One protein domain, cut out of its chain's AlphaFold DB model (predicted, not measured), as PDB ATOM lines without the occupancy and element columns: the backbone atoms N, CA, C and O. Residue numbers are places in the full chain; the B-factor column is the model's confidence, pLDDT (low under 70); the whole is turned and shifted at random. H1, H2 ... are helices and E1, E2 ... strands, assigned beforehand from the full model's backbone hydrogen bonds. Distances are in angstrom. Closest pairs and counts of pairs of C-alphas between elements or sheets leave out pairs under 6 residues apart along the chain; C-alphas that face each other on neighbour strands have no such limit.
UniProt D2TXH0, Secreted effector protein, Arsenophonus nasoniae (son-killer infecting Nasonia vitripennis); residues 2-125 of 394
ATOM      1  N   ALA A   2     173.218 198.164 267.299       89.38
ATOM      2  CA  ALA A   2     173.646 199.196 268.263       89.38
ATOM      3  C   ALA A   2     172.695 199.277 269.475       89.38
ATOM      4  O   ALA A   2     173.129 199.110 270.607       89.38
ATOM      5  N   GLU A   3     171.389 199.377 269.207       89.19
ATOM      6  CA  GLU A   3     170.342 199.359 270.241       89.19
ATOM      7  C   GLU A   3     170.391 198.094 271.107       89.19
ATOM      8  O   GLU A   3     170.392 198.169 272.324       89.19
ATOM      9  N   THR A   4     170.550 196.925 270.487       88.00
ATOM     10  CA  THR A   4     170.660 195.639 271.189       88.00
ATOM     11  C   THR A   4     171.852 195.600 272.153       88.00
ATOM     12  O   THR A   4     171.753 195.042 273.240       88.00
ATOM     13  N   LEU A   5     172.994 196.183 271.769       90.31
ATOM     14  CA  LEU A   5     174.177 196.271 272.632       90.31
ATOM     15  C   LEU A   5     173.983 197.280 273.773       90.31
ATOM     16  O   LEU A   5     174.499 197.061 274.868       90.31
ATOM     17  N   LYS A   6     173.227 198.351 273.519       92.19
ATOM     18  CA  LYS A   6     172.831 199.356 274.510       92.19
ATOM     19  C   LYS A   6     171.891 198.763 275.562       92.19
ATOM     20  O   LYS A   6     172.197 198.795 276.745       92.19
ATOM     21  N   GLU A   7     170.808 198.113 275.131       89.56
ATOM     22  CA  GLU A   7     169.843 197.420 276.002       89.56
ATOM     23  C   GLU A   7     170.506 196.319 276.848       89.56
ATOM     24  O   GLU A   7     170.119 196.075 277.989       89.56
ATOM     25  N   ALA A   8     171.548 195.678 276.310       86.50
ATOM     26  CA  ALA A   8     172.352 194.687 277.020       86.50
ATOM     27  C   ALA A   8     173.396 195.292 277.986       86.50
ATOM     28  O   ALA A   8     174.175 194.538 278.570       86.50
ATOM     29  N   ASN A   9     173.443 196.620 278.156       88.56
ATOM     30  CA  ASN A   9     174.438 197.356 278.948       88.56
ATOM     31  C   ASN A   9     175.900 197.096 278.528       88.56
ATOM     32  O   ASN A   9     176.822 197.196 279.337       88.56
ATOM     33  N   VAL A  10     176.129 196.742 277.259       90.44
ATOM     34  CA  VAL A  10     177.482 196.580 276.699       90.44
ATOM     35  C   VAL A  10     178.056 197.930 276.267       90.44
ATOM     36  O   VAL A  10     179.262 198.148 276.372       90.44
ATOM     37  N   LEU A  11     177.193 198.826 275.781       92.69
ATOM     38  CA  LEU A  11     177.517 200.192 275.371       92.69
ATOM     39  C   LEU A  11     176.645 201.181 276.155       92.69
ATOM     40  O   LEU A  11     175.474 200.886 276.391       92.69
ATOM     41  N   SER A  12     177.193 202.344 276.519       93.44
ATOM     42  CA  SER A  12     176.375 203.491 276.944       93.44
ATOM     43  C   SER A  12     175.582 204.067 275.766       93.44
ATOM     44  O   SER A  12     175.832 203.707 274.610       93.44
ATOM     45  N   ASP A  13     174.660 204.991 276.038       93.19
ATOM     46  CA  ASP A  13     173.869 205.665 275.002       93.19
ATOM     47  C   ASP A  13     174.766 206.377 273.974       93.19
ATOM     48  O   ASP A  13     174.590 206.225 272.763       93.19
ATOM     49  N   GLU A  14     175.797 207.079 274.442       90.81
ATOM     50  CA  GLU A  14     176.744 207.811 273.600       90.81
ATOM     51  C   GLU A  14     177.632 206.862 272.788       90.81
ATOM     52  O   GLU A  14     177.892 207.091 271.605       90.81
ATOM     53  N   GLN A  15     178.072 205.754 273.393       92.88
ATOM     54  CA  GLN A  15     178.852 204.743 272.682       92.88
ATOM     55  C   GLN A  15     178.007 204.008 271.637       92.88
ATOM     56  O   GLN A  15     178.514 203.649 270.572       92.88
ATOM     57  N   ALA A  16     176.721 203.782 271.916       93.19
ATOM     58  CA  ALA A  16     175.791 203.172 270.978       93.19
ATOM     59  C   ALA A  16     175.528 204.085 269.773       93.19
ATOM     60  O   ALA A  16     175.437 203.580 268.652       93.19
ATOM     61  N   LEU A  17     175.472 205.407 269.979       91.44
ATOM     62  CA  LEU A  17     175.377 206.388 268.897       91.44
ATOM     63  C   LEU A  17     176.608 206.336 267.982       91.44
ATOM     64  O   LEU A  17     176.453 206.155 266.775       91.44
ATOM     65  N   VAL A  18     177.819 206.393 268.551       89.81
ATOM     66  CA  VAL A  18     179.078 206.262 267.788       89.81
ATOM     67  C   VAL A  18     179.106 204.945 267.009       89.81
ATOM     68  O   VAL A  18     179.341 204.924 265.800       89.81
ATOM     69  N   PHE A  19     178.771 203.834 267.671       91.00
ATOM     70  CA  PHE A  19     178.719 202.523 267.027       91.00
ATOM     71  C   PHE A  19     177.694 202.482 265.883       91.00
ATOM     72  O   PHE A  19     177.944 201.878 264.841       91.00
ATOM     73  N   TYR A  20     176.537 203.126 266.040       91.06
ATOM     74  CA  TYR A  20     175.528 203.220 264.989       91.06
ATOM     75  C   TYR A  20     176.026 204.003 263.766       91.06
ATOM     76  O   TYR A  20     175.823 203.557 262.632       91.06
ATOM     77  N   GLU A  21     176.699 205.135 263.973       88.31
ATOM     78  CA  GLU A  21     177.288 205.917 262.884       88.31
ATOM     79  C   GLU A  21     178.356 205.129 262.123       88.31
ATOM     80  O   GLU A  21     178.368 205.137 260.888       88.31
ATOM     81  N   ASP A  22     179.189 204.379 262.841       87.75
ATOM     82  CA  ASP A  22     180.193 203.506 262.240       87.75
ATOM     83  C   ASP A  22     179.566 202.418 261.379       87.75
ATOM     84  O   ASP A  22     180.003 202.180 260.253       87.75
ATOM     85  N   LEU A  23     178.505 201.773 261.872       88.50
ATOM     86  CA  LEU A  23     177.761 200.787 261.091       88.50
ATOM     87  C   LEU A  23     177.164 201.399 259.823       88.50
ATOM     88  O   LEU A  23     177.128 200.735 258.786       88.50
ATOM     89  N   LYS A  24     176.672 202.643 259.897       87.50
ATOM     90  CA  LYS A  24     176.104 203.349 258.744       87.50
ATOM     91  C   LYS A  24     177.172 203.628 257.694       87.50
ATOM     92  O   LYS A  24     176.910 203.391 256.518       87.50
ATOM     93  N   LEU A  25     178.358 204.078 258.111       83.81
ATOM     94  CA  LEU A  25     179.495 204.264 257.210       83.81
ATOM     95  C   LEU A  25     179.880 202.939 256.562       83.81
ATOM     96  O   LEU A  25     179.821 202.842 255.341       83.81
ATOM     97  N   LEU A  26     180.130 201.905 257.376       86.88
ATOM     98  CA  LEU A  26     180.634 200.602 256.937       86.88
ATOM     99  C   LEU A  26     179.721 199.864 255.946       86.88
ATOM    100  O   LEU A  26     180.190 198.971 255.245       86.88
ATOM    101  N   ARG A  27     178.442 200.236 255.861       84.38
ATOM    102  CA  ARG A  27     177.469 199.720 254.880       84.38
ATOM    103  C   ARG A  27     177.495 200.438 253.529       84.38
ATOM    104  O   ARG A  27     176.699 200.118 252.655       84.38
ATOM    105  N   THR A  28     178.352 201.439 253.360       75.12
ATOM    106  CA  THR A  28     178.500 202.185 252.109       75.12
ATOM    107  C   THR A  28     179.880 201.932 251.507       75.12
ATOM    108  O   THR A  28     180.855 201.774 252.231       75.12
ATOM    109  N   ASN A  29     180.007 201.967 250.177       58.75
ATOM    110  CA  ASN A  29     181.291 201.782 249.473       58.75
ATOM    111  C   ASN A  29     182.301 202.933 249.671       58.75
ATOM    112  O   ASN A  29     183.290 203.027 248.947       58.75
ATOM    113  N   ASN A  30     182.066 203.830 250.633       56.41
ATOM    114  CA  ASN A  30     182.891 205.011 250.892       56.41
ATOM    115  C   ASN A  30     183.837 204.837 252.101       56.41
ATOM    116  O   ASN A  30     184.340 205.819 252.643       56.41
ATOM    117  N   ASN A  31     184.117 203.591 252.501       55.66
ATOM    118  CA  ASN A  31     184.830 203.188 253.728       55.66
ATOM    119  C   ASN A  31     186.341 203.479 253.767       55.66
ATOM    120  O   ASN A  31     187.105 202.739 254.384       55.66
ATOM    121  N   LYS A  32     186.822 204.552 253.134       52.72
ATOM    122  CA  LYS A  32     188.264 204.854 253.101       52.72
ATOM    123  C   LYS A  32     188.860 205.171 254.480       52.72
ATOM    124  O   LYS A  32     190.071 205.054 254.627       52.72
ATOM    125  N   SER A  33     188.047 205.559 255.465       54.53
ATOM    126  CA  SER A  33     188.519 205.965 256.796       54.53
ATOM    127  C   SER A  33     188.384 204.898 257.888       54.53
ATOM    128  O   SER A  33     189.062 205.014 258.905       54.53
ATOM    129  N   LYS A  34     187.549 203.859 257.715       68.75
ATOM    130  CA  LYS A  34     187.215 202.933 258.812       68.75
ATOM    131  C   LYS A  34     187.023 201.495 258.334       68.75
ATOM    132  O   LYS A  34     186.387 201.236 257.320       68.75
ATOM    133  N   SER A  35     187.593 200.546 259.077       77.75
ATOM    134  CA  SER A  35     187.555 199.110 258.769       77.75
ATOM    135  C   SER A  35     186.532 198.405 259.651       77.75
ATOM    136  O   SER A  35     186.461 198.690 260.838       77.75
ATOM    137  N   VAL A  36     185.835 197.381 259.145       82.62
ATOM    138  CA  VAL A  36     184.976 196.499 259.971       82.62
ATOM    139  C   VAL A  36     185.696 195.910 261.190       82.62
ATOM    140  O   VAL A  36     185.061 195.550 262.180       82.62
ATOM    141  N   ARG A  37     187.032 195.829 261.143       84.12
ATOM    142  CA  ARG A  37     187.858 195.390 262.270       84.12
ATOM    143  C   ARG A  37     187.875 196.386 263.431       84.12
ATOM    144  O   ARG A  37     188.067 195.938 264.551       84.12
ATOM    145  N   SER A  38     187.656 197.684 263.203       85.81
ATOM    146  CA  SER A  38     187.653 198.691 264.276       85.81
ATOM    147  C   SER A  38     186.472 198.527 265.234       85.81
ATOM    148  O   SER A  38     186.571 198.924 266.392       85.81
ATOM    149  N   LEU A  39     185.383 197.886 264.788       88.75
ATOM    150  CA  LEU A  39     184.221 197.560 265.622       88.75
ATOM    151  C   LEU A  39     184.521 196.486 266.676       88.75
ATOM    152  O   LEU A  39     183.743 196.298 267.615       88.75
ATOM    153  N   LEU A  40     185.612 195.736 266.495       92.94
ATOM    154  CA  LEU A  40     185.886 194.507 267.221       92.94
ATOM    155  C   LEU A  40     187.223 194.564 267.967       92.94
ATOM    156  O   LEU A  40     188.262 194.898 267.409       92.94
ATOM    157  N   ALA A  41     187.214 194.110 269.215       91.88
ATOM    158  CA  ALA A  41     188.412 193.755 269.960       91.88
ATOM    159  C   ALA A  41     188.699 192.249 269.826       91.88
ATOM    160  O   ALA A  41     187.779 191.424 269.771       91.88
ATOM    161  N   ASN A  42     189.983 191.873 269.846       91.62
ATOM    162  CA  ASN A  42     190.437 190.475 269.798       91.62
ATOM    163  C   ASN A  42     189.907 189.701 268.577       91.62
ATOM    164  O   ASN A  42     189.388 188.589 268.713       91.62
ATOM    165  N   VAL A  43     190.014 190.315 267.396       93.81
ATOM    166  CA  VAL A  43     189.471 189.794 266.134       93.81
ATOM    167  C   VAL A  43     190.072 188.437 265.773       93.81
ATOM    168  O   VAL A  43     191.292 188.272 265.764       93.81
ATOM    169  N   LYS A  44     189.217 187.479 265.404       93.44
ATOM    170  CA  LYS A  44     189.608 186.156 264.902       93.44
ATOM    171  C   LYS A  44     188.787 185.777 263.665       93.44
ATOM    172  O   LYS A  44     187.592 186.061 263.635       93.44
ATOM    173  N   PRO A  45     189.378 185.125 262.653       92.81
ATOM    174  CA  PRO A  45     188.598 184.532 261.569       92.81
ATOM    175  C   PRO A  45     187.732 183.376 262.094       92.81
ATOM    176  O   PRO A  45     188.150 182.654 263.001       92.81
ATOM    177  N   ILE A  46     186.541 183.193 261.515       94.00
ATOM    178  CA  ILE A  46     185.690 182.018 261.747       94.00
ATOM    179  C   ILE A  46     185.793 181.108 260.529       94.00
ATOM    180  O   ILE A  46     185.245 181.399 259.471       94.00
ATOM    181  N   ASN A  47     186.508 180.000 260.684       92.56
ATOM    182  CA  ASN A  47     186.853 179.084 259.601       92.56
ATOM    183  C   ASN A  47     185.906 177.888 259.473       92.56
ATOM    184  O   ASN A  47     186.008 177.168 258.483       92.56
ATOM    185  N   SER A  48     185.017 177.662 260.443       90.25
ATOM    186  CA  SER A  48     184.041 176.570 260.399       90.25
ATOM    187  C   SER A  48     182.786 176.860 261.225       90.25
ATOM    188  O   SER A  48     182.799 177.679 262.149       90.25
ATOM    189  N   ALA A  49     181.710 176.123 260.942       87.81
ATOM    190  CA  ALA A  49     180.475 176.171 261.722       87.81
ATOM    191  C   ALA A  49     180.673 175.719 263.181       87.81
ATOM    192  O   ALA A  49     180.022 176.243 264.079       87.81
ATOM    193  N   THR A  50     181.615 174.806 263.447       90.25
ATOM    194  CA  THR A  50     181.970 174.380 264.813       90.25
ATOM    195  C   THR A  50     182.595 175.514 265.618       90.25
ATOM    196  O   THR A  50     182.306 175.680 266.798       90.25
ATOM    197  N   GLN A  51     183.440 176.335 264.985       93.31
ATOM    198  CA  GLN A  51     183.975 177.517 265.656       93.31
ATOM    199  C   GLN A  51     182.857 178.503 265.979       93.31
ATOM    200  O   GLN A  51     182.817 179.021 267.093       93.31
ATOM    201  N   LEU A  52     181.926 178.701 265.042       92.44
ATOM    202  CA  LEU A  52     180.746 179.531 265.251       92.44
ATOM    203  C   LEU A  52     179.889 179.002 266.416       92.44
ATOM    204  O   LEU A  52     179.564 179.764 267.318       92.44
ATOM    205  N   SER A  53     179.579 177.703 266.458       93.06
ATOM    206  CA  SER A  53     178.738 177.111 267.509       93.06
ATOM    207  C   SER A  53     179.360 177.185 268.908       93.06
ATOM    208  O   SER A  53     178.636 177.280 269.897       93.06
ATOM    209  N   SER A  54     180.694 177.199 268.988       94.81
ATOM    210  CA  SER A  54     181.451 177.309 270.240       94.81
ATOM    211  C   SER A  54     181.614 178.738 270.774       94.81
ATOM    212  O   SER A  54     182.226 178.925 271.828       94.81
ATOM    213  N   LEU A  55     181.124 179.760 270.058       95.31
ATOM    214  CA  LEU A  55     181.301 181.144 270.490       95.31
ATOM    215  C   LEU A  55     180.576 181.408 271.819       95.31
ATOM    216  O   LEU A  55     179.403 181.054 271.959       95.31
ATOM    217  N   PRO A  56     181.245 182.059 272.789       94.31
ATOM    218  CA  PRO A  56     180.588 182.465 274.019       94.31
ATOM    219  C   PRO A  56     179.576 183.584 273.760       94.31
ATOM    220  O   PRO A  56     179.726 184.382 272.828       94.31
ATOM    221  N   THR A  57     178.583 183.671 274.645       92.38
ATOM    222  CA  THR A  57     177.581 184.741 274.670       92.38
ATOM    223  C   THR A  57     178.240 186.126 274.632       92.38
ATOM    224  O   THR A  57     179.289 186.354 275.237       92.38
ATOM    225  N   GLY A  58     177.633 187.060 273.895       89.75
ATOM    226  CA  GLY A  58     178.099 188.442 273.751       89.75
ATOM    227  C   GLY A  58     179.181 188.651 272.686       89.75
ATOM    228  O   GLY A  58     179.609 189.783 272.460       89.75
ATOM    229  N   ARG A  59     179.636 187.595 271.996       94.19
ATOM    230  CA  ARG A  59     180.555 187.740 270.857       94.19
ATOM    231  C   ARG A  59     179.838 188.277 269.632       94.19
ATOM    232  O   ARG A  59     178.781 187.773 269.261       94.19
ATOM    233  N   LEU A  60     180.465 189.238 268.967       95.38
ATOM    234  CA  LEU A  60     180.039 189.699 267.658       95.38
ATOM    235  C   LEU A  60     180.622 188.809 266.566       95.38
ATOM    236  O   LEU A  60     181.781 188.393 266.638       95.38
ATOM    237  N   VAL A  61     179.822 188.571 265.533       95.38
ATOM    238  CA  VAL A  61     180.244 187.960 264.272       95.38
ATOM    239  C   VAL A  61     179.909 188.924 263.151       95.38
ATOM    240  O   VAL A  61     178.801 189.450 263.092       95.38
ATOM    241  N   VAL A  62     180.873 189.172 262.278       95.19
ATOM    242  CA  VAL A  62     180.788 190.177 261.223       95.19
ATOM    243  C   VAL A  62     181.011 189.519 259.875       95.19
ATOM    244  O   VAL A  62     181.980 188.777 259.697       95.19
ATOM    245  N   PHE A  63     180.123 189.837 258.936       94.00
ATOM    246  CA  PHE A  63     180.173 189.401 257.549       94.00
ATOM    247  C   PHE A  63     180.449 190.596 256.647       94.00
ATOM    248  O   PHE A  63     179.682 191.562 256.656       94.00
ATOM    249  N   TYR A  64     181.522 190.529 255.867       92.00
ATOM    250  CA  TYR A  64     181.944 191.625 254.994       92.00
ATOM    251  C   TYR A  64     182.502 191.113 253.668       92.00
ATOM    252  O   TYR A  64     183.004 189.993 253.592       92.00
ATOM    253  N   ASP A  65     182.405 191.911 252.611       88.50
ATOM    254  CA  ASP A  65     182.904 191.532 251.285       88.50
ATOM    255  C   ASP A  65     184.406 191.840 251.097       88.50
ATOM    256  O   ASP A  65     185.152 192.028 252.061       88.50
ATOM    257  N   LEU A  66     184.886 191.794 249.850       80.31
ATOM    258  CA  LEU A  66     186.280 192.099 249.507       80.31
ATOM    259  C   LEU A  66     186.596 193.599 249.575       80.31
ATOM    260  O   LEU A  66     187.754 193.947 249.791       80.31
ATOM    261  N   ASP A  67     185.580 194.452 249.457       79.06
ATOM    262  CA  ASP A  67     185.692 195.910 249.541       79.06
ATOM    263  C   ASP A  67     185.556 196.409 250.993       79.06
ATOM    264  O   ASP A  67     185.489 197.610 251.255       79.06
ATOM    265  N   TYR A  68     185.573 195.480 251.959       80.06
ATOM    266  CA  TYR A  68     185.403 195.726 253.392       80.06
ATOM    267  C   TYR A  68     184.038 196.323 253.766       80.06
ATOM    268  O   TYR A  68     183.896 196.895 254.848       80.06
ATOM    269  N   GLU A  69     183.025 196.165 252.914       86.12
ATOM    270  CA  GLU A  69     181.662 196.600 253.199       86.12
ATOM    271  C   GLU A  69     180.976 195.606 254.145       86.12
ATOM    272  O   GLU A  69     180.984 194.390 253.930       86.12
ATOM    273  N   LEU A  70     180.354 196.122 255.204       90.50
ATOM    274  CA  LEU A  70     179.586 195.336 256.160       90.50
ATOM    275  C   LEU A  70     178.265 194.864 255.536       90.50
ATOM    276  O   LEU A  70     177.354 195.663 255.328       90.50
ATOM    277  N   LYS A  71     178.106 193.550 255.353       90.94
ATOM    278  CA  LYS A  71     176.853 192.950 254.863       90.94
ATOM    279  C   LYS A  71     175.901 192.614 256.003       90.94
ATOM    280  O   LYS A  71     174.759 193.073 256.037       90.94
ATOM    281  N   SER A  72     176.392 191.872 256.991       92.06
ATOM    282  CA  SER A  72     175.589 191.395 258.118       92.06
ATOM    283  C   SER A  72     176.413 191.330 259.402       92.06
ATOM    284  O   SER A  72     177.643 191.261 259.378       92.06
ATOM    285  N   MET A  73     175.724 191.359 260.540       93.56
ATOM    286  CA  MET A  73     176.323 191.189 261.859       93.56
ATOM    287  C   MET A  73     175.422 190.330 262.740       93.56
ATOM    288  O   MET A  73     174.196 190.448 262.663       93.56
ATOM    289  N   MET A  74     176.032 189.529 263.611       94.06
ATOM    290  CA  MET A  74     175.353 188.735 264.628       94.06
ATOM    291  C   MET A  74     175.916 188.985 266.026       94.06
ATOM    292  O   MET A  74     177.107 189.259 266.166       94.06
ATOM    293  N   ILE A  75     175.081 188.796 267.048       94.19
ATOM    294  CA  ILE A  75     175.494 188.635 268.449       94.19
ATOM    295  C   ILE A  75     175.264 187.178 268.846       94.19
ATOM    296  O   ILE A  75     174.158 186.664 268.690       94.19
ATOM    297  N   SER A  76     176.290 186.514 269.373       94.69
ATOM    298  CA  SER A  76     176.155 185.180 269.951       94.69
ATOM    299  C   SER A  76     175.361 185.236 271.251       94.69
ATOM    300  O   SER A  76     175.687 186.005 272.156       94.69
ATOM    301  N   LEU A  77     174.357 184.375 271.364       92.81
ATOM    302  CA  LEU A  77     173.625 184.115 272.601       92.81
ATOM    303  C   LEU A  77     174.237 182.945 273.394       92.81
ATOM    304  O   LEU A  77     173.798 182.666 274.507       92.81
ATOM    305  N   GLY A  78     175.278 182.299 272.859       92.19
ATOM    306  CA  GLY A  78     175.812 181.030 273.351       92.19
ATOM    307  C   GLY A  78     175.111 179.825 272.718       92.19
ATOM    308  O   GLY A  78     174.098 179.964 272.031       92.19
ATOM    309  N   GLU A  79     175.682 178.633 272.914       92.75
ATOM    310  CA  GLU A  79     175.116 177.356 272.434       92.75
ATOM    311  C   GLU A  79     174.794 177.343 270.927       92.75
ATOM    312  O   GLU A  79     173.824 176.736 270.475       92.75
ATOM    313  N   GLY A  80     175.581 178.072 270.133       92.81
ATOM    314  CA  GLY A  80     175.368 178.204 268.698       92.81
ATOM    315  C   GLY A  80     174.084 178.932 268.287       92.81
ATOM    316  O   GLY A  80     173.672 178.770 267.140       92.81
ATOM    317  N   LYS A  81     173.473 179.725 269.174       94.62
ATOM    318  CA  LYS A  81     172.344 180.620 268.878       94.62
ATOM    319  C   LYS A  81     172.843 182.046 268.658       94.62
ATOM    320  O   LYS A  81     173.774 182.495 269.332       94.62
ATOM    321  N   PHE A  82     172.213 182.770 267.739       93.94
ATOM    322  CA  PHE A  82     172.627 184.116 267.354       93.94
ATOM    323  C   PHE A  82     171.438 185.021 267.095       93.94
ATOM    324  O   PHE A  82     170.499 184.599 266.440       93.94
ATOM    325  N   VAL A  83     171.528 186.280 267.513       92.50
ATOM    326  CA  VAL A  83     170.668 187.349 266.990       92.50
ATOM    327  C   VAL A  83     171.340 187.921 265.753       92.50
ATOM    328  O   VAL A  83     172.478 188.385 265.854       92.50
ATOM    329  N   ILE A  84     170.670 187.910 264.600       91.19
ATOM    330  CA  ILE A  84     171.223 188.419 263.337       91.19
ATOM    331  C   ILE A  84     170.591 189.743 262.907       91.19
ATOM    332  O   ILE A  84     169.394 189.982 263.036       91.19
ATOM    333  N   SER A  85     171.410 190.605 262.313       88.75
ATOM    334  CA  SER A  85     170.960 191.781 261.575       88.75
ATOM    335  C   SER A  85     171.229 191.606 260.081       88.75
ATOM    336  O   SER A  85     172.338 191.248 259.685       88.75
ATOM    337  N   ASN A  86     170.224 191.897 259.251       85.00
ATOM    338  CA  ASN A  86     170.333 191.886 257.788       85.00
ATOM    339  C   ASN A  86     170.758 190.524 257.192       85.00
ATOM    340  O   ASN A  86     171.633 190.474 256.327       85.00
ATOM    341  N   GLY A  87     170.172 189.411 257.657       86.25
ATOM    342  CA  GLY A  87     170.551 188.058 257.217       86.25
ATOM    343  C   GLY A  87     170.368 187.812 255.716       86.25
ATOM    344  O   GLY A  87     171.197 187.144 255.094       86.25
ATOM    345  N   ALA A  88     169.361 188.442 255.101       87.12
ATOM    346  CA  ALA A  88     169.106 188.338 253.665       87.12
ATOM    347  C   ALA A  88     170.319 188.745 252.803       87.12
ATOM    348  O   ALA A  88     170.577 188.123 251.775       87.12
ATOM    349  N   SER A  89     171.120 189.723 253.253       86.81
ATOM    350  CA  SER A  89     172.322 190.194 252.538       86.81
ATOM    351  C   SER A  89     173.429 189.144 252.393       86.81
ATOM    352  O   SER A  89     174.298 189.282 251.536       86.81
ATOM    353  N   ILE A  90     173.395 188.095 253.218       89.62
ATOM    354  CA  ILE A  90     174.337 186.971 253.179       89.62
ATOM    355  C   ILE A  90     173.647 185.655 252.788       89.62
ATOM    356  O   ILE A  90     174.252 184.587 252.880       89.62
ATOM    357  N   GLY A  91     172.390 185.713 252.332       86.81
ATOM    358  CA  GLY A  91     171.619 184.545 251.905       86.81
ATOM    359  C   GLY A  91     171.016 183.723 253.047       86.81
ATOM    360  O   GLY A  91     170.749 182.538 252.859       86.81
ATOM    361  N   VAL A  92     170.809 184.323 254.225       87.81
ATOM    362  CA  VAL A  92     170.082 183.708 255.346       87.81
ATOM    363  C   VAL A  92     168.662 184.266 255.370       87.81
ATOM    364  O   VAL A  92     168.477 185.479 255.437       87.81
ATOM    365  N   SER A  93     167.658 183.391 255.310       81.25
ATOM    366  CA  SER A  93     166.256 183.806 255.408       81.25
ATOM    367  C   SER A  93     165.971 184.333 256.812       81.25
ATOM    368  O   SER A  93     166.112 183.594 257.785       81.25
ATOM    369  N   THR A  94     165.573 185.597 256.900       79.62
ATOM    370  CA  THR A  94     165.143 186.269 258.132       79.62
ATOM    371  C   THR A  94     163.838 186.994 257.839       79.62
ATOM    372  O   THR A  94     163.758 187.702 256.834       79.62
ATOM    373  N   GLU A  95     162.840 186.821 258.692       68.94
ATOM    374  CA  GLU A  95     161.551 187.505 258.619       68.94
ATOM    375  C   GLU A  95     161.645 188.921 259.201       68.94
ATOM    376  O   GLU A  95     161.017 189.835 258.670       68.94
ATOM    377  N   ASN A  96     162.481 189.133 260.228       65.56
ATOM    378  CA  ASN A  96     162.673 190.435 260.864       65.56
ATOM    379  C   ASN A  96     164.151 190.780 261.101       65.56
ATOM    380  O   ASN A  96     165.057 189.942 261.101       65.56
ATOM    381  N   SER A  97     164.416 192.064 261.359       64.19
ATOM    382  CA  SER A  97     165.673 192.473 261.983       64.19
ATOM    383  C   SER A  97     165.722 191.941 263.419       64.19
ATOM    384  O   SER A  97     164.819 192.253 264.191       64.19
ATOM    385  N   ASN A  98     166.797 191.233 263.788       70.81
ATOM    386  CA  ASN A  98     167.027 190.586 265.090       70.81
ATOM    387  C   ASN A  98     166.408 189.185 265.273       70.81
ATOM    388  O   ASN A  98     166.218 188.753 266.409       70.81
ATOM    389  N   ASP A  99     166.154 188.447 264.191       83.38
ATOM    390  CA  ASP A  99     165.780 187.034 264.299       83.38
ATOM    391  C   ASP A  99     166.854 186.208 265.020       83.38
ATOM    392  O   ASP A  99     168.060 186.467 264.903       83.38
ATOM    393  N   ILE A 100     166.403 185.182 265.747       89.56
ATOM    394  CA  ILE A 100     167.289 184.188 266.351       89.56
ATOM    395  C   ILE A 100     167.547 183.077 265.335       89.56
ATOM    396  O   ILE A 100     166.621 182.410 264.883       89.56
ATOM    397  N   ILE A 101     168.818 182.851 265.024       92.00
ATOM    398  CA  ILE A 101     169.274 181.838 264.074       92.00
ATOM    399  C   ILE A 101     170.266 180.871 264.717       92.00
ATOM    400  O   ILE A 101     170.895 181.171 265.737       92.00
ATOM    401  N   LEU A 102     170.409 179.694 264.111       92.38
ATOM    402  CA  LEU A 102     171.279 178.629 264.602       92.38
ATOM    403  C   LEU A 102     172.555 178.527 263.766       92.38
ATOM    404  O   LEU A 102     172.538 178.653 262.545       92.38
ATOM    405  N   SER A 103     173.667 178.207 264.424       90.44
ATOM    406  CA  SER A 103     174.968 177.957 263.782       90.44
ATOM    407  C   SER A 103     174.929 176.871 262.701       90.44
ATOM    408  O   SER A 103     175.716 176.938 261.760       90.44
ATOM    409  N   SER A 104     173.998 175.915 262.784       88.06
ATOM    410  CA  SER A 104     173.775 174.889 261.752       88.06
ATOM    411  C   SER A 104     173.361 175.477 260.399       88.06
ATOM    412  O   SER A 104     173.643 174.902 259.356       88.06
ATOM    413  N   GLN A 105     172.785 176.681 260.364       88.62
ATOM    414  CA  GLN A 105     172.477 177.371 259.105       88.62
ATOM    415  C   GLN A 105     173.743 177.877 258.379       88.62
ATOM    416  O   GLN A 105     173.665 178.320 257.234       88.62
ATOM    417  N   PHE A 106     174.918 177.761 259.011       89.00
ATOM    418  CA  PHE A 106     176.216 178.200 258.494       89.00
ATOM    419  C   PHE A 106     177.203 177.047 258.251       89.00
ATOM    420  O   PHE A 106     178.415 177.261 258.213       89.00
ATOM    421  N   GLU A 107     176.711 175.824 258.042       80.94
ATOM    422  CA  GLU A 107     177.532 174.625 257.779       80.94
ATOM    423  C   GLU A 107     178.547 174.787 256.632       80.94
ATOM    424  O   GLU A 107     179.584 174.129 256.623       80.94
ATOM    425  N   LYS A 108     178.294 175.707 255.692       82.88
ATOM    426  CA  LYS A 108     179.159 175.994 254.536       82.88
ATOM    427  C   LYS A 108     180.269 177.017 254.802       82.88
ATOM    428  O   LYS A 108     180.890 177.477 253.845       82.88
ATOM    429  N   ILE A 109     180.523 177.403 256.054       85.25
ATOM    430  CA  ILE A 109     181.697 178.230 256.359       85.25
ATOM    431  C   ILE A 109     182.963 177.421 256.073       85.25
ATOM    432  O   ILE A 109     183.235 176.429 256.747       85.25
ATOM    433  N   ILE A 110     183.746 177.874 255.095       78.38
ATOM    434  CA  ILE A 110     185.008 177.249 254.688       78.38
ATOM    435  C   ILE A 110     186.055 178.352 254.536       78.38
ATOM    436  O   ILE A 110     185.818 179.352 253.858       78.38
ATOM    437  N   ASN A 111     187.225 178.170 255.156       81.94
ATOM    438  CA  ASN A 111     188.376 179.076 255.036       81.94
ATOM    439  C   ASN A 111     188.036 180.556 255.293       81.94
ATOM    440  O   ASN A 111     188.475 181.445 254.562       81.94
ATOM    441  N   GLY A 112     187.223 180.821 256.316       84.75
ATOM    442  CA  GLY A 112     186.880 182.184 256.712       84.75
ATOM    443  C   GLY A 112     185.771 182.817 255.879       84.75
ATOM    444  O   GLY A 112     185.590 184.027 255.980       84.75
ATOM    445  N   LYS A 113     185.059 182.049 255.041       89.50
ATOM    446  CA  LYS A 113     184.036 182.579 254.133       89.50
ATOM    447  C   LYS A 113     182.709 181.838 254.212       89.50
ATOM    448  O   LYS A 113     182.685 180.617 254.314       89.50
ATOM    449  N   PHE A 114     181.619 182.585 254.073       91.56
ATOM    450  CA  PHE A 114     180.252 182.094 253.887       91.56
ATOM    451  C   PHE A 114     179.660 182.798 252.667       91.56
ATOM    452  O   PHE A 114     179.705 184.017 252.624       91.56
ATOM    453  N   ASN A 115     179.149 182.083 251.658       88.75
ATOM    454  CA  ASN A 115     178.557 182.698 250.453       88.75
ATOM    455  C   ASN A 115     179.401 183.849 249.847       88.75
ATOM    456  O   ASN A 115     178.877 184.898 249.488       88.75
ATOM    457  N   ASN A 116     180.722 183.651 249.747       85.25
ATOM    458  CA  ASN A 116     181.718 184.621 249.255       85.25
ATOM    459  C   ASN A 116     181.970 185.874 250.116       85.25
ATOM    460  O   ASN A 116     182.804 186.690 249.726       85.25
ATOM    461  N   VAL A 117     181.360 186.004 251.297       90.69
ATOM    462  CA  VAL A 117     181.713 187.044 252.278       90.69
ATOM    463  C   VAL A 117     182.642 186.494 253.353       90.69
ATOM    464  O   VAL A 117     182.533 185.337 253.757       90.69
ATOM    465  N   ASN A 118     183.575 187.320 253.809       93.06
ATOM    466  CA  ASN A 118     184.492 187.012 254.896       93.06
ATOM    467  C   ASN A 118     183.751 187.011 256.237       93.06
ATOM    468  O   ASN A 118     182.890 187.856 256.472       93.06
ATOM    469  N   VAL A 119     184.133 186.098 257.132       94.88
ATOM    470  CA  VAL A 119     183.533 185.927 258.459       94.88
ATOM    471  C   VAL A 119     184.604 186.069 259.531       94.88
ATOM    472  O   VAL A 119     185.573 185.306 259.593       94.88
ATOM    473  N   ILE A 120     184.419 187.048 260.407       95.12
ATOM    474  CA  ILE A 120     185.275 187.270 261.576       95.12
ATOM    475  C   ILE A 120     184.420 187.363 262.834       95.12
ATOM    476  O   ILE A 120     183.245 187.712 262.772       95.12
ATOM    477  N   SER A 121     185.017 187.074 263.983       95.81
ATOM    478  CA  SER A 121     184.409 187.292 265.288       95.81
ATOM    479  C   SER A 121     185.315 188.105 266.201       95.81
ATOM    480  O   SER A 121     186.531 188.170 266.013       95.81
ATOM    481  N   GLY A 122     184.711 188.732 267.200       95.31
ATOM    482  CA  GLY A 122     185.407 189.516 268.209       95.31
ATOM    483  C   GLY A 122     184.477 189.890 269.352       95.31
ATOM    484  O   GLY A 122     183.287 189.580 269.340       95.31
ATOM    485  N   SER A 123     185.030 190.525 270.377       94.44
ATOM    486  CA  SER A 123     184.210 191.268 271.342       94.44
ATOM    487  C   SER A 123     183.927 192.662 270.786       94.44
ATOM    488  O   SER A 123     184.694 193.138 269.954       94.44
ATOM    489  N   VAL A 124     182.876 193.334 271.254       93.12
ATOM    490  CA  VAL A 124     182.651 194.756 270.940       93.12
ATOM    491  C   VAL A 124     183.882 195.570 271.354       93.12
ATOM    492  O   VAL A 124     184.404 195.376 272.456       93.12
ATOM    493  N   ASN A 125     184.362 196.471 270.492       92.19
ATOM    494  CA  ASN A 125     185.455 197.385 270.824       92.19
ATOM    495  C   ASN A 125     184.973 198.550 271.710       92.19
ATOM    496  O   ASN A 125     184.967 199.708 271.302       92.19
TER     497      ASN A 125
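This is residues 2 to 125 of the 394 residues of the protein "Secreted effector protein" of Arsenophonus nasoniae (son-killer infecting Nasonia vitripennis) (UniProt D2TXH0). A strongly twisted sheet of six strands runs through the middle, with the helical hairpin H1 and H2 at one end of the domain and the short helices H4 and H6 together at the other. H3 and H5, also short, lie on the sheet between these ends. The 124 printed residues hold six named helices and six named strands, in the order H1 H2 H3 E1 H4 E2 E3 E4 H5 E5 H6 E6; the class is mixed, helices and strands. The sheet, E1 E6 E2 E3 E4 E5, is antiparallel throughout. The whole is compact, with a radius of gyration of the C-alphas of 13.4 A and spans of 36, 31 and 30 A.

The sheet's strands are E1, residues 40 to 45; E6, residues 117 to 124, 20.2 A long; E2, residues 60 to 64, 13.0 A; E3, residues 70 to 78, 22.7 A; E4, residues 81 to 85, 13.4 A; and E5, residues 100 to 102. E6 bends by 52 degrees at residue 121 and ends with C-alpha 124 at (182.651, 194.756, 270.940). The helices are H1, residues 2 to 7, beginning with C-alpha 2 at (173.646, 199.196, 268.263); H2, residues 13 to 26, 19.9 A; H3, residues 36 to 39; H4, residues 49 to 53; H5, residues 87 to 90; and H6, residues 103 to 106.

E2, E3 and E4 form a meander, each strand the antiparallel neighbour of the one before; N 61 and O 74 are 2.9 A apart, N 83 and O 75 2.9 A. E6 pairs with E2, N 62 to O 120 at 2.8 A, and with edge strand E1, N 44 to O 121 at 2.8 A. Edge strand E5 pairs with E4, N 101 to O 82 at 2.8 A. E1, H4, E2 is a split strand-helix-strand unit, two strands running the same way with E6 between them, its crossover right-handed. H3 is on the sheet, height 7.0 A, only just over E2 with 3 C-alphas. H5 is on it at 6.7 A, over none of the strands. H4 is on it at 7.4 A and touches H6, closest C-alphas Ser 53 and Ser 103, 5.4 A. H2 only grazes the sheet with residues 19 to 26 and touches H1 at a shallow tilt of 23 degrees, opposite ways, closest C-alphas Ala 2 and Ala 16, 5.3 A. In H1, H2 and H4 every O i to N i+4 pair is within hydrogen-bond range; H3, H5 and H6 are too short for one.

The farthest C-alphas, Glu 14 and Lys 108, are 37.2 A apart. The printed part has no cut and no long link. Residues 29 to 34 and 95 to 97 have pLDDT under 70.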